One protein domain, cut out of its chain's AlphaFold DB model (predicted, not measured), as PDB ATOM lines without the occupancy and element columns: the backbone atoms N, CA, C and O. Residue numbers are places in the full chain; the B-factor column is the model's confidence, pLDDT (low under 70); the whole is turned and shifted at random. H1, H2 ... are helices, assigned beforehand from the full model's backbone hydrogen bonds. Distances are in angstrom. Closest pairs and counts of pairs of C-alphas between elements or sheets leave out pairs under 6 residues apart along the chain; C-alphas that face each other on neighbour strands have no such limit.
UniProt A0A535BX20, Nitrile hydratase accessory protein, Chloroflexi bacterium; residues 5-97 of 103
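AT A GLANCE: This is residues 5 to 97 of the 103 residues of the protein "Nitrile hydratase accessory protein" of Chloroflexi bacterium (UniProt A0A535BX20). Three helices cross at steep tilts to make a small core, with H2 and H3 packed on H4, while H5 follows beyond the far end of H4, and residues 88 to 97, of which 88 to 95 belong to H5, stick out and stand free. At the other end of the longest axis lie the short helix H1 and a long loop, residues 10 to 25, that leads to H2. The printed part has 93 residues with five named helices, H1 to H5 in order along the chain, and no named strand, and its class is all helix. The whole is compact, with a radius of gyration of the C-alphas of 13.8 A, and spans 39 by 27 by 24 A.

HOW THE PARTS SIT: Start at H1, residues 5 to 9, which touches no helix. Follow the long link through residues 16 to 17, which pair antiparallel with residues 20 to 21, to H2, residues 26 to 41; H1 and H2 are only just apart, 8.3 A at their closest. Next comes H3, residues 45 to 58. H2, with residues 35 to 39 alone, and H3, with residues 45 to 48 alone, only just touch, with 3 pairs of C-alphas within 8 A; the closest C-alphas are those of Thr 39 and Trp 45, 5.1 A apart. The two form a helical hairpin and run opposite ways at a steep tilt of 44 degrees. Then look at H4, residues 64 to 77. It touches H3, closest at the C-alphas of Leu 52 and Ala 71, 5.0 A apart, opposite ways at a steep tilt of 59 degrees. H2 touches H4 with residues 28 to 35 alone, the same way at a steep tilt of 39 degrees; the closest C-alphas, of Gln 28 and Tyr 65, are 6.0 A apart. Last is H5, residues 84 to 95, close to H4 but not clearly touching, with the C-alphas of Val 77 and Asp 84 6.3 A apart. H5 is apart from H2 and from H3. Every O i to N i+4 pair is within hydrogen-bond range in H1, H3, H4 and H5; in H2 it is 11 of 12.

IN THESE COORDINATES: Find C-alpha 5 at (193.172, 225.992, 289.953), where H1 begins; it is 6.3 A long. H2 begins at C-alpha 26, (191.345, 222.101, 311.425), and runs 23.3 A to C-alpha 41. H3 measures 20.0 A and H4 20.3 A. H5 runs 16.6 A and ends at C-alpha 95, (203.486, 227.208, 322.878).

THE WHOLE: The two C-alphas farthest apart, those of Asn 18 and Ser 85, are 41.0 A apart. The printed part has no cut. The link from H1 to H2 is long, those from H2 to H3 and from H3 to H4 are tight, and that from H4 to H5 is short. The mean pLDDT of the printed part is 86.1; look for low confidence, under 70, at residues 5 to 20.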
ATOM      1  N   ARG A   5     194.334 226.833 289.606       53.25
ATOM      2  CA  ARG A   5     193.172 225.992 289.953       53.25
ATOM      3  C   ARG A   5     193.124 224.705 289.133       53.25
ATOM      4  O   ARG A   5     192.805 223.651 289.684       53.25
ATOM      5  N   SER A   6     193.467 224.785 287.851       53.50
ATOM      6  CA  SER A   6     193.575 223.623 286.969       53.50
ATOM      7  C   SER A   6     194.759 222.740 287.366       53.50
ATOM      8  O   SER A   6     194.635 221.520 287.375       53.50
ATOM      9  N   GLU A   7     195.876 223.330 287.789       55.91
ATOM     10  CA  GLU A   7     197.060 222.581 288.228       55.91
ATOM     11  C   GLU A   7     196.793 221.834 289.547       55.91
ATOM     12  O   GLU A   7     197.076 220.641 289.639       55.91
ATOM     13  N   ILE A   8     196.113 222.477 290.510       56.19
ATOM     14  CA  ILE A   8     195.728 221.887 291.809       56.19
ATOM     15  C   ILE A   8     194.746 220.719 291.663       56.19
ATOM     16  O   ILE A   8     194.822 219.730 292.403       56.19
ATOM     17  N   ALA A   9     193.825 220.804 290.699       55.28
ATOM     18  CA  ALA A   9     192.868 219.739 290.415       55.28
ATOM     19  C   ALA A   9     193.560 218.422 290.008       55.28
ATOM     20  O   ALA A   9     193.048 217.350 290.356       55.28
ATOM     21  N   TYR A  10     194.743 218.503 289.386       54.09
ATOM     22  CA  TYR A  10     195.536 217.375 288.882       54.09
ATOM     23  C   TYR A  10     196.777 217.031 289.719       54.09
ATOM     24  O   TYR A  10     197.578 216.200 289.295       54.09
ATOM     25  N   LEU A  11     196.944 217.609 290.914       57.88
ATOM     26  CA  LEU A  11     198.053 217.253 291.804       57.88
ATOM     27  C   LEU A  11     197.899 215.822 292.325       57.88
ATOM     28  O   LEU A  11     197.261 215.570 293.351       57.88
ATOM     29  N   GLU A  12     198.498 214.878 291.604       53.84
ATOM     30  CA  GLU A  12     198.709 213.518 292.076       53.84
ATOM     31  C   GLU A  12     199.474 213.560 293.408       53.84
ATOM     32  O   GLU A  12     200.573 214.111 293.496       53.84
ATOM     33  N   GLY A  13     198.867 213.004 294.461       56.88
ATOM     34  CA  GLY A  13     199.473 212.893 295.792       56.88
ATOM     35  C   GLY A  13     198.764 213.652 296.913       56.88
ATOM     36  O   GLY A  13     199.098 213.437 298.074       56.88
ATOM     37  N   ILE A  14     197.762 214.491 296.628       64.81
ATOM     38  CA  ILE A  14     196.972 215.121 297.699       64.81
ATOM     39  C   ILE A  14     195.894 214.145 298.190       64.81
ATOM     40  O   ILE A  14     195.092 213.691 297.369       64.81
ATOM     41  N   PRO A  15     195.829 213.825 299.500       65.06
ATOM     42  CA  PRO A  15     194.824 212.922 300.036       65.06
ATOM     43  C   PRO A  15     193.414 213.425 299.723       65.06
ATOM     44  O   PRO A  15     192.991 214.488 300.179       65.06
ATOM     45  N   ARG A  16     192.684 212.637 298.935       69.44
ATOM     46  CA  ARG A  16     191.264 212.835 298.652       69.44
ATOM     47  C   ARG A  16     190.493 211.609 299.114       69.44
ATOM     48  O   ARG A  16     190.957 210.484 298.943       69.44
ATOM     49  N   LYS A  17     189.291 211.811 299.642       65.00
ATOM     50  CA  LYS A  17     188.318 210.737 299.879       65.00
ATOM     51  C   LYS A  17     187.104 211.026 299.010       65.00
ATOM     52  O   LYS A  17     186.505 212.085 299.140       65.00
ATOM     53  N   ASN A  18     186.768 210.114 298.098       64.81
ATOM     54  CA  ASN A  18     185.681 210.296 297.124       64.81
ATOM     55  C   ASN A  18     185.774 211.605 296.305       64.81
ATOM     56  O   ASN A  18     184.758 212.184 295.944       64.81
ATOM     57  N   GLY A  19     186.991 212.077 296.013       63.53
ATOM     58  CA  GLY A  19     187.222 213.303 295.240       63.53
ATOM     59  C   GLY A  19     187.283 214.593 296.066       63.53
ATOM     60  O   GLY A  19     187.746 215.604 295.542       63.53
ATOM     61  N   GLU A  20     186.922 214.559 297.350       66.31
ATOM     62  CA  GLU A  20     186.991 215.718 298.244       66.31
ATOM     63  C   GLU A  20     188.278 215.729 299.075       66.31
ATOM     64  O   GLU A  20     188.786 214.679 299.484       66.31
ATOM     65  N   LEU A  21     188.798 216.930 299.342       71.00
ATOM     66  CA  LEU A  21     189.879 217.139 300.304       71.00
ATOM     67  C   LEU A  21     189.346 216.861 301.707       71.00
ATOM     68  O   LEU A  21     188.433 217.541 302.174       71.00
ATOM     69  N   VAL A  22     189.928 215.873 302.382       79.81
ATOM     70  CA  VAL A  22     189.546 215.524 303.750       79.81
ATOM     71  C   VAL A  22     190.688 215.852 304.692       79.81
ATOM     72  O   VAL A  22     191.801 215.358 304.536       79.81
ATOM     73  N   PHE A  23     190.370 216.658 305.700       86.94
ATOM     74  CA  PHE A  23     191.266 217.021 306.786       86.94
ATOM     75  C   PHE A  23     190.785 216.347 308.076       86.94
ATOM     76  O   PHE A  23     189.615 216.467 308.439       86.94
ATOM     77  N   SER A  24     191.671 215.643 308.779       87.81
ATOM     78  CA  SER A  24     191.395 215.060 310.096       87.81
ATOM     79  C   SER A  24     191.488 216.079 311.235       87.81
ATOM     80  O   SER A  24     190.990 215.812 312.327       87.81
ATOM     81  N   ALA A  25     192.080 217.254 310.992       89.00
ATOM     82  CA  ALA A  25     192.143 218.340 311.965       89.00
ATOM     83  C   ALA A  25     192.051 219.729 311.301       89.00
ATOM     84  O   ALA A  25     192.532 219.904 310.177       89.00
ATOM     85  N   PRO A  26     191.516 220.758 311.995       89.31
ATOM     86  CA  PRO A  26     191.345 222.101 311.425       89.31
ATOM     87  C   PRO A  26     192.638 222.744 310.906       89.31
ATOM     88  O   PRO A  26     192.607 223.539 309.967       89.31
ATOM     89  N   TRP A  27     193.783 222.422 311.512       92.31
ATOM     90  CA  TRP A  27     195.072 222.989 311.120       92.31
ATOM     91  C   TRP A  27     195.558 222.473 309.759       92.31
ATOM     92  O   TRP A  27     196.218 223.220 309.042       92.31
ATOM     93  N   GLN A  28     195.190 221.254 309.355       93.25
ATOM     94  CA  GLN A  28     195.639 220.672 308.085       93.25
ATOM     95  C   GLN A  28     195.086 221.446 306.885       93.25
ATOM     96  O   GLN A  28     195.817 221.738 305.940       93.25
ATOM     97  N   GLY A  29     193.820 221.872 306.960       90.94
ATOM     98  CA  GLY A  29     193.216 222.735 305.943       90.94
ATOM     99  C   GLY A  29     193.896 224.102 305.850       90.94
ATOM    100  O   GLY A  29     194.066 224.636 304.755       90.94
ATOM    101  N   ARG A  30     194.359 224.646 306.984       93.19
ATOM    102  CA  ARG A  30     195.125 225.903 307.011       93.19
ATOM    103  C   ARG A  30     196.491 225.736 306.353       93.19
ATOM    104  O   ARG A  30     196.871 226.575 305.548       93.19
ATOM    105  N   VAL A  31     197.202 224.653 306.661       94.19
ATOM    106  CA  VAL A  31     198.504 224.325 306.057       94.19
ATOM    107  C   VAL A  31     198.379 224.152 304.548       94.19
ATOM    108  O   VAL A  31     199.145 224.753 303.799       94.19
ATOM    109  N   PHE A  32     197.367 223.411 304.097       91.81
ATOM    110  CA  PHE A  32     197.056 223.289 302.676       91.81
ATOM    111  C   PHE A  32     196.805 224.661 302.033       91.81
ATOM    112  O   PHE A  32     197.453 225.001 301.048       91.81
ATOM    113  N   GLY A  33     195.920 225.476 302.617       91.94
ATOM    114  CA  GLY A  33     195.609 226.811 302.102       91.94
ATOM    115  C   GLY A  33     196.831 227.731 302.024       91.94
ATOM    116  O   GLY A  33     197.004 228.423 301.024       91.94
ATOM    117  N   MET A  34     197.708 227.696 303.034       94.12
ATOM    118  CA  MET A  34     198.960 228.462 303.046       94.12
ATOM    119  C   MET A  34     199.914 228.018 301.938       94.12
ATOM    120  O   MET A  34     200.459 228.871 301.242       94.12
ATOM    121  N   ALA A  35     200.087 226.709 301.731       92.56
ATOM    122  CA  ALA A  35     200.910 226.196 300.639       92.56
ATOM    123  C   ALA A  35     200.382 226.663 299.279       92.56
ATOM    124  O   ALA A  35     201.145 227.217 298.489       92.56
ATOM    125  N   ILE A  36     199.072 226.533 299.044       91.31
ATOM    126  CA  ILE A  36     198.444 227.006 297.807       91.31
ATOM    127  C   ILE A  36     198.679 228.506 297.609       91.31
ATOM    128  O   ILE A  36     199.186 228.895 296.561       91.31
ATOM    129  N   ALA A  37     198.373 229.338 298.607       92.12
ATOM    130  CA  ALA A  37     198.532 230.789 298.511       92.12
ATOM    131  C   ALA A  37     199.988 231.199 298.223       92.12
ATOM    132  O   ALA A  37     200.253 231.969 297.302       92.12
ATOM    133  N   LEU A  38     200.953 230.623 298.943       92.25
ATOM    134  CA  LEU A  38     202.374 230.925 298.758       92.25
ATOM    135  C   LEU A  38     202.884 230.512 297.371       92.25
ATOM    136  O   LEU A  38     203.638 231.262 296.749       92.25
ATOM    137  N   THR A  39     202.455 229.355 296.864       90.88
ATOM    138  CA  THR A  39     202.812 228.893 295.509       90.88
ATOM    139  C   THR A  39     202.039 229.595 294.392       90.88
ATOM    140  O   THR A  39     202.420 229.518 293.231       90.88
ATOM    141  N   ALA A  40     200.951 230.289 294.721       87.75
ATOM    142  CA  ALA A  40     200.221 231.103 293.762       87.75
ATOM    143  C   ALA A  40     200.873 232.477 293.567       87.75
ATOM    144  O   ALA A  40     200.859 233.018 292.463       87.75
ATOM    145  N   GLU A  41     201.427 233.045 294.640       89.12
ATOM    146  CA  GLU A  41     201.877 234.438 294.653       89.12
ATOM    147  C   GLU A  41     203.396 234.603 294.565       89.12
ATOM    148  O   GLU A  41     203.873 235.552 293.942       89.12
ATOM    149  N   ARG A  42     204.170 233.719 295.207       92.00
ATOM    150  CA  ARG A  42     205.600 233.971 295.466       92.00
ATOM    151  C   ARG A  42     206.532 232.829 295.080       92.00
ATOM    152  O   ARG A  42     207.688 233.084 294.749       92.00
ATOM    153  N   PHE A  43     206.059 231.591 295.121       92.06
ATOM    154  CA  PHE A  43     206.879 230.404 294.886       92.06
ATOM    155  C   PHE A  43     206.339 229.561 293.742       92.06
ATOM    156  O   PHE A  43     205.180 229.674 293.381       92.06
ATOM    157  N   GLN A  44     207.173 228.696 293.169       90.31
ATOM    158  CA  GLN A  44     206.702 227.707 292.202       90.31
ATOM    159  C   GLN A  44     206.175 226.476 292.941       90.31
ATOM    160  O   GLN A  44     206.802 226.003 293.893       90.31
ATOM    161  N   TRP A  45     205.053 225.925 292.472       88.75
ATOM    162  CA  TRP A  45     204.478 224.704 293.040       88.75
ATOM    163  C   TRP A  45     205.486 223.543 293.073       88.75
ATOM    164  O   TRP A  45     205.615 222.857 294.086       88.75
ATOM    165  N   GLU A  46     206.266 223.363 292.004       89.44
ATOM    166  CA  GLU A  46     207.239 222.267 291.906       89.44
ATOM    167  C   GLU A  46     208.377 222.382 292.939       89.44
ATOM    168  O   GLU A  46     208.883 221.367 293.424       89.44
ATOM    169  N   THR A  47     208.736 223.604 293.354       92.88
ATOM    170  CA  THR A  47     209.697 223.827 294.447       92.88
ATOM    171  C   THR A  47     209.137 223.305 295.764       92.88
ATOM    172  O   THR A  47     209.798 222.529 296.451       92.88
ATOM    173  N   PHE A  48     207.893 223.667 296.093       94.50
ATOM    174  CA  PHE A  48     207.226 223.156 297.289       94.50
ATOM    175  C   PHE A  48     207.078 221.630 297.246       94.50
ATOM    176  O   PHE A  48     207.408 220.949 298.216       94.50
ATOM    177  N   ARG A  49     206.652 221.077 296.103       93.50
ATOM    178  CA  ARG A  49     206.520 219.628 295.900       93.50
ATOM    179  C   ARG A  49     207.839 218.893 296.143       93.50
ATOM    180  O   ARG A  49     207.845 217.873 296.829       93.50
ATOM    181  N   SER A  50     208.944 219.417 295.620       94.81
ATOM    182  CA  SER A  50     210.275 218.832 295.809       94.81
ATOM    183  C   SER A  50     210.681 218.808 297.285       94.81
ATOM    184  O   SER A  50     211.145 217.781 297.781       94.81
ATOM    185  N   LEU A  51     210.445 219.907 298.012       96.94
ATOM    186  CA  LEU A  51     210.701 219.978 299.454       96.94
ATOM    187  C   LEU A  51     209.819 218.997 300.235       96.94
ATOM    188  O   LEU A  51     210.312 218.290 301.109       96.94
ATOM    189  N   LEU A  52     208.535 218.889 299.888       95.75
ATOM    190  CA  LEU A  52     207.611 217.949 300.523       95.75
ATOM    191  C   LEU A  52     208.048 216.492 300.340       95.75
ATOM    192  O   LEU A  52     208.030 215.725 301.302       95.75
ATOM    193  N   ILE A  53     208.465 216.109 299.130       94.31
ATOM    194  CA  ILE A  53     209.004 214.768 298.865       94.31
ATOM    195  C   ILE A  53     210.229 214.509 299.747       94.31
ATOM    196  O   ILE A  53     210.325 213.439 300.350       94.31
ATOM    197  N   ALA A  54     211.134 215.485 299.867       96.94
ATOM    198  CA  ALA A  54     212.311 215.364 300.722       96.94
ATOM    199  C   ALA A  54     211.940 215.185 302.206       96.94
ATOM    200  O   ALA A  54     212.512 214.325 302.873       96.94
ATOM    201  N   GLU A  55     210.957 215.932 302.718       97.25
ATOM    202  CA  GLU A  55     210.494 215.811 304.108       97.25
ATOM    203  C   GLU A  55     209.810 214.467 304.399       97.25
ATOM    204  O   GLU A  55     210.031 213.882 305.458       97.25
ATOM    205  N   ILE A  56     209.015 213.947 303.455       95.06
ATOM    206  CA  ILE A  56     208.404 212.613 303.570       95.06
ATOM    207  C   ILE A  56     209.486 211.529 303.559       95.06
ATOM    208  O   ILE A  56     209.449 210.618 304.382       95.06
ATOM    209  N   ALA A  57     210.466 211.631 302.657       95.19
ATOM    210  CA  ALA A  57     211.557 210.666 302.567       95.19
ATOM    211  C   ALA A  57     212.445 210.668 303.823       95.19
ATOM    212  O   ALA A  57     212.903 209.611 304.252       95.19
ATOM    213  N   ALA A  58     212.674 211.838 304.426       97.06
ATOM    214  CA  ALA A  58     213.482 211.978 305.636       97.06
ATOM    215  C   ALA A  58     212.790 211.431 306.897       97.06
ATOM    216  O   ALA A  58     213.473 211.017 307.834       97.06
ATOM    217  N   ALA A  59     211.454 211.426 306.939       95.50
ATOM    218  CA  ALA A  59     210.683 210.924 308.074       95.50
ATOM    219  C   ALA A  59     209.404 210.190 307.615       95.50
ATOM    220  O   ALA A  59     208.312 210.751 307.717       95.50
ATOM    221  N   PRO A  60     209.509 208.926 307.155       91.88
ATOM    222  CA  PRO A  60     208.375 208.172 306.609       91.88
ATOM    223  C   PRO A  60     207.216 207.955 307.594       91.88
ATOM    224  O   PRO A  60     206.066 207.866 307.172       91.88
ATOM    225  N   ASP A  61     207.510 207.903 308.896       94.12
ATOM    226  CA  ASP A  61     206.511 207.723 309.959       94.12
ATOM    227  C   ASP A  61     205.850 209.042 310.403       94.12
ATOM    228  O   ASP A  61     204.933 209.042 311.230       94.12
ATOM    229  N   ARG A  62     206.312 210.195 309.893       93.56
ATOM    230  CA  ARG A  62     205.726 211.505 310.202       93.56
ATOM    231  C   ARG A  62     204.326 211.593 309.597       93.56
ATOM    232  O   ARG A  62     204.099 211.204 308.454       93.56
ATOM    233  N   GLU A  63     203.391 212.182 310.341       92.94
ATOM    234  CA  GLU A  63     202.066 212.497 309.807       92.94
ATOM    235  C   GLU A  63     202.188 213.324 308.516       92.94
ATOM    236  O   GLU A  63     202.889 214.335 308.476       92.94
ATOM    237  N   TYR A  64     201.460 212.931 307.470       90.69
ATOM    238  CA  TYR A  64     201.553 213.537 306.141       90.69
ATOM    239  C   TYR A  64     201.468 215.074 306.150       90.69
ATOM    240  O   TYR A  64     202.336 215.745 305.595       90.69
ATOM    241  N   TYR A  65     200.473 215.662 306.825       93.12
ATOM    242  CA  TYR A  65     200.344 217.123 306.897       93.12
ATOM    243  C   TYR A  65     201.392 217.790 307.801       93.12
ATOM    244  O   TYR A  65     201.652 218.981 307.645       93.12
ATOM    245  N   ALA A  66     202.055 217.053 308.697       94.56
ATOM    246  CA  ALA A  66     203.218 217.576 309.411       94.56
ATOM    247  C   ALA A  66     204.445 217.667 308.484       94.56
ATOM    248  O   ALA A  66     205.244 218.594 308.616       94.56
ATOM    249  N   SER A  67     204.568 216.786 307.482       95.75
ATOM    250  CA  SER A  67     205.557 216.947 306.402       95.75
ATOM    251  C   SER A  67     205.280 218.184 305.544       95.75
ATOM    252  O   SER A  67     206.220 218.852 305.124       95.75
ATOM    253  N   TRP A  68     204.008 218.557 305.350       95.31
ATOM    254  CA  TRP A  68     203.650 219.820 304.690       95.31
ATOM    255  C   TRP A  68     204.098 221.047 305.482       95.31
ATOM    256  O   TRP A  68     204.598 221.994 304.883       95.31
ATOM    257  N   VAL A  69     203.946 221.035 306.811       96.38
ATOM    258  CA  VAL A  69     204.436 222.129 307.664       96.38
ATOM    259  C   VAL A  69     205.945 222.282 307.508       96.38
ATOM    260  O   VAL A  69     206.406 223.372 307.191       96.38
ATOM    261  N   ALA A  70     206.707 221.196 307.645       96.94
ATOM    262  CA  ALA A  70     208.163 221.249 307.511       96.94
ATOM    263  C   ALA A  70     208.611 221.744 306.122       96.94
ATOM    264  O   ALA A  70     209.524 222.562 306.013       96.94
ATOM    265  N   ALA A  71     207.926 221.312 305.060       97.06
ATOM    266  CA  ALA A  71     208.203 221.782 303.707       97.06
ATOM    267  C   ALA A  71     207.888 223.277 303.530       97.06
ATOM    268  O   ALA A  71     208.648 223.980 302.868       97.06
ATOM    269  N   LEU A  72     206.806 223.784 304.137       96.31
ATOM    270  CA  LEU A  72     206.478 225.214 304.117       96.31
ATOM    271  C   LEU A  72     207.505 226.055 304.873       96.31
ATOM    272  O   LEU A  72     207.876 227.123 304.395       96.31
ATOM    273  N   GLU A  73     207.967 225.580 306.028       96.31
ATOM    274  CA  GLU A  73     208.998 226.263 306.814       96.31
ATOM    275  C   GLU A  73     210.285 226.395 305.999       96.31
ATOM    276  O   GLU A  73     210.804 227.498 305.844       96.31
ATOM    277  N   ARG A  74     210.731 225.311 305.355       96.88
ATOM    278  CA  ARG A  74     211.881 225.359 304.442       96.88
ATOM    279  C   ARG A  74     211.653 226.285 303.253       96.88
ATOM    280  O   ARG A  74     212.546 227.057 302.912       96.88
ATOM    281  N   LEU A  75     210.455 226.265 302.664       96.19
ATOM    282  CA  LEU A  75     210.111 227.108 301.515       96.19
ATOM    283  C   LEU A  75     210.263 228.606 301.818       96.19
ATOM    284  O   LEU A  75     210.615 229.365 300.920       96.19
ATOM    285  N   VAL A  76     210.006 229.044 303.055       95.38
ATOM    286  CA  VAL A  76     210.136 230.459 303.447       95.38
ATOM    287  C   VAL A  76     211.484 230.794 304.087       95.38
ATOM    288  O   VAL A  76     211.934 231.934 303.969       95.38
ATOM    289  N   VAL A  77     212.147 229.828 304.724       96.12
ATOM    290  CA  VAL A  77     213.445 230.030 305.383       96.12
ATOM    291  C   VAL A  77     214.609 229.984 304.398       96.12
ATOM    292  O   VAL A  77     215.423 230.903 304.394       96.12
ATOM    293  N   GLU A  78     214.693 228.969 303.528       94.94
ATOM    294  CA  GLU A  78     215.815 228.813 302.583       94.94
ATOM    295  C   GLU A  78     216.048 230.067 301.702       94.94
ATOM    296  O   GLU A  78     217.198 230.484 301.543       94.94
ATOM    297  N   PRO A  79     215.004 230.739 301.173       93.38
ATOM    298  CA  PRO A  79     215.157 232.002 300.446       93.38
ATOM    299  C   PRO A  79     215.212 233.259 301.338       93.38
ATOM    300  O   PRO A  79     215.131 234.369 300.809       93.38
ATOM    301  N   ASN A  80     215.343 233.125 302.662       92.62
ATOM    302  CA  ASN A  80     215.361 234.211 303.655       92.62
ATOM    303  C   ASN A  80     214.117 235.120 303.633       92.62
ATOM    304  O   ASN A  80     214.209 236.331 303.841       92.62
ATOM    305  N   VAL A  81     212.933 234.558 303.372       92.62
ATOM    306  CA  VAL A  81     211.662 235.301 303.481       92.62
ATOM    307  C   VAL A  81     211.255 235.476 304.939       92.62
ATOM    308  O   VAL A  81     210.708 236.514 305.306       92.62
ATOM    309  N   VAL A  82     211.539 234.464 305.754       92.50
ATOM    310  CA  VAL A  82     211.413 234.481 307.212       92.50
ATOM    311  C   VAL A  82     212.729 233.961 307.775       92.50
ATOM    312  O   VAL A  82     213.266 232.986 307.254       92.50
ATOM    313  N   SER A  83     213.267 234.602 308.812       93.06
ATOM    314  CA  SER A  83     214.463 234.078 309.474       93.06
ATOM    315  C   SER A  83     214.115 232.870 310.349       93.06
ATOM    316  O   SER A  83     213.035 232.817 310.946       93.06
ATOM    317  N   ASP A  84     215.045 231.925 310.492       89.62
ATOM    318  CA  ASP A  84     214.893 230.804 311.432       89.62
ATOM    319  C   ASP A  84     214.572 231.284 312.856       89.62
ATOM    320  O   ASP A  84     213.743 230.695 313.554       89.62
ATOM    321  N   SER A  85     215.189 232.391 313.283       90.12
ATOM    322  CA  SER A  85     214.958 232.982 314.602       90.12
ATOM    323  C   SER A  85     213.546 233.539 314.765       90.12
ATOM    324  O   SER A  85     212.949 233.352 315.827       90.12
ATOM    325  N   ASP A  86     212.985 234.184 313.740       91.38
ATOM    326  CA  ASP A  86     211.616 234.710 313.804       91.38
ATOM    327  C   ASP A  86     210.610 233.566 313.884       91.38
ATOM    328  O   ASP A  86     209.684 233.597 314.697       91.38
ATOM    329  N   LEU A  87     210.815 232.517 313.083       90.12
ATOM    330  CA  LEU A  87     209.959 231.337 313.092       90.12
ATOM    331  C   LEU A  87     210.012 230.612 314.447       90.12
ATOM    332  O   LEU A  87     208.967 230.261 315.005       90.12
ATOM    333  N   ALA A  88     211.210 230.439 315.012       89.50
ATOM    334  CA  ALA A  88     211.398 229.846 316.333       89.50
ATOM    335  C   ALA A  88     210.743 230.686 317.442       89.50
ATOM    336  O   ALA A  88     210.064 230.133 318.311       89.50
ATOM    337  N   THR A  89     210.883 232.013 317.377       90.50
ATOM    338  CA  THR A  89     210.256 232.949 318.323       90.50
ATOM    339  C   THR A  89     208.737 232.823 318.273       90.50
ATOM    340  O   THR A  89     208.100 232.596 319.300       90.50
ATOM    341  N   ARG A  90     208.147 232.850 317.072       88.06
ATOM    342  CA  ARG A  90     206.696 232.699 316.889       88.06
ATOM    343  C   ARG A  90     206.188 231.359 317.401       88.06
ATOM    344  O   ARG A  90     205.144 231.303 318.045       88.06
ATOM    345  N   ARG A  91     206.927 230.272 317.167       88.69
ATOM    346  CA  ARG A  91     206.577 228.954 317.709       88.69
ATOM    347  C   ARG A  91     206.577 228.962 319.240       88.69
ATOM    348  O   ARG A  91     205.650 228.420 319.838       88.69
ATOM    349  N   ALA A  92     207.580 229.581 319.862       86.50
ATOM    350  CA  ALA A  92     207.666 229.689 321.316       86.50
ATOM    351  C   ALA A  92     206.504 230.505 321.906       86.50
ATOM    352  O   ALA A  92     205.884 230.049 322.864       86.50
ATOM    353  N   GLU A  93     206.148 231.643 321.299       87.81
ATOM    354  CA  GLU A  93     204.978 232.455 321.683       87.81
ATOM    355  C   GLU A  93     203.679 231.632 321.660       87.81
ATOM    356  O   GLU A  93     202.904 231.640 322.620       87.81
ATOM    357  N   PHE A  94     203.470 230.852 320.592       82.31
ATOM    358  CA  PHE A  94     202.305 229.973 320.461       82.31
ATOM    359  C   PHE A  94     202.261 228.876 321.529       82.31
ATOM    360  O   PHE A  94     201.194 228.618 322.089       82.31
ATOM    361  N   VAL A  95     203.395 228.234 321.824       83.31
ATOM    362  CA  VAL A  95     203.486 227.208 322.878       83.31
ATOM    363  C   VAL A  95     203.242 227.817 324.260       83.31
ATOM    364  O   VAL A  95     202.583 227.200 325.093       83.31
ATOM    365  N   ALA A  96     203.718 229.039 324.493       82.31
ATOM    366  CA  ALA A  96     203.538 229.763 325.747       82.31
ATOM    367  C   ALA A  96     202.120 230.345 325.939       82.31
ATOM    368  O   ALA A  96     201.863 230.964 326.970       82.31
ATOM    369  N   MET A  97     201.202 230.174 324.971       71.50
ATOM    370  CA  MET A  97     199.881 230.833 324.910       71.50
ATOM    371  C   MET A  97     199.927 232.370 325.010       71.50
ATOM    372  O   MET A  97     198.896 233.008 325.221       71.50
TER     373      MET A  97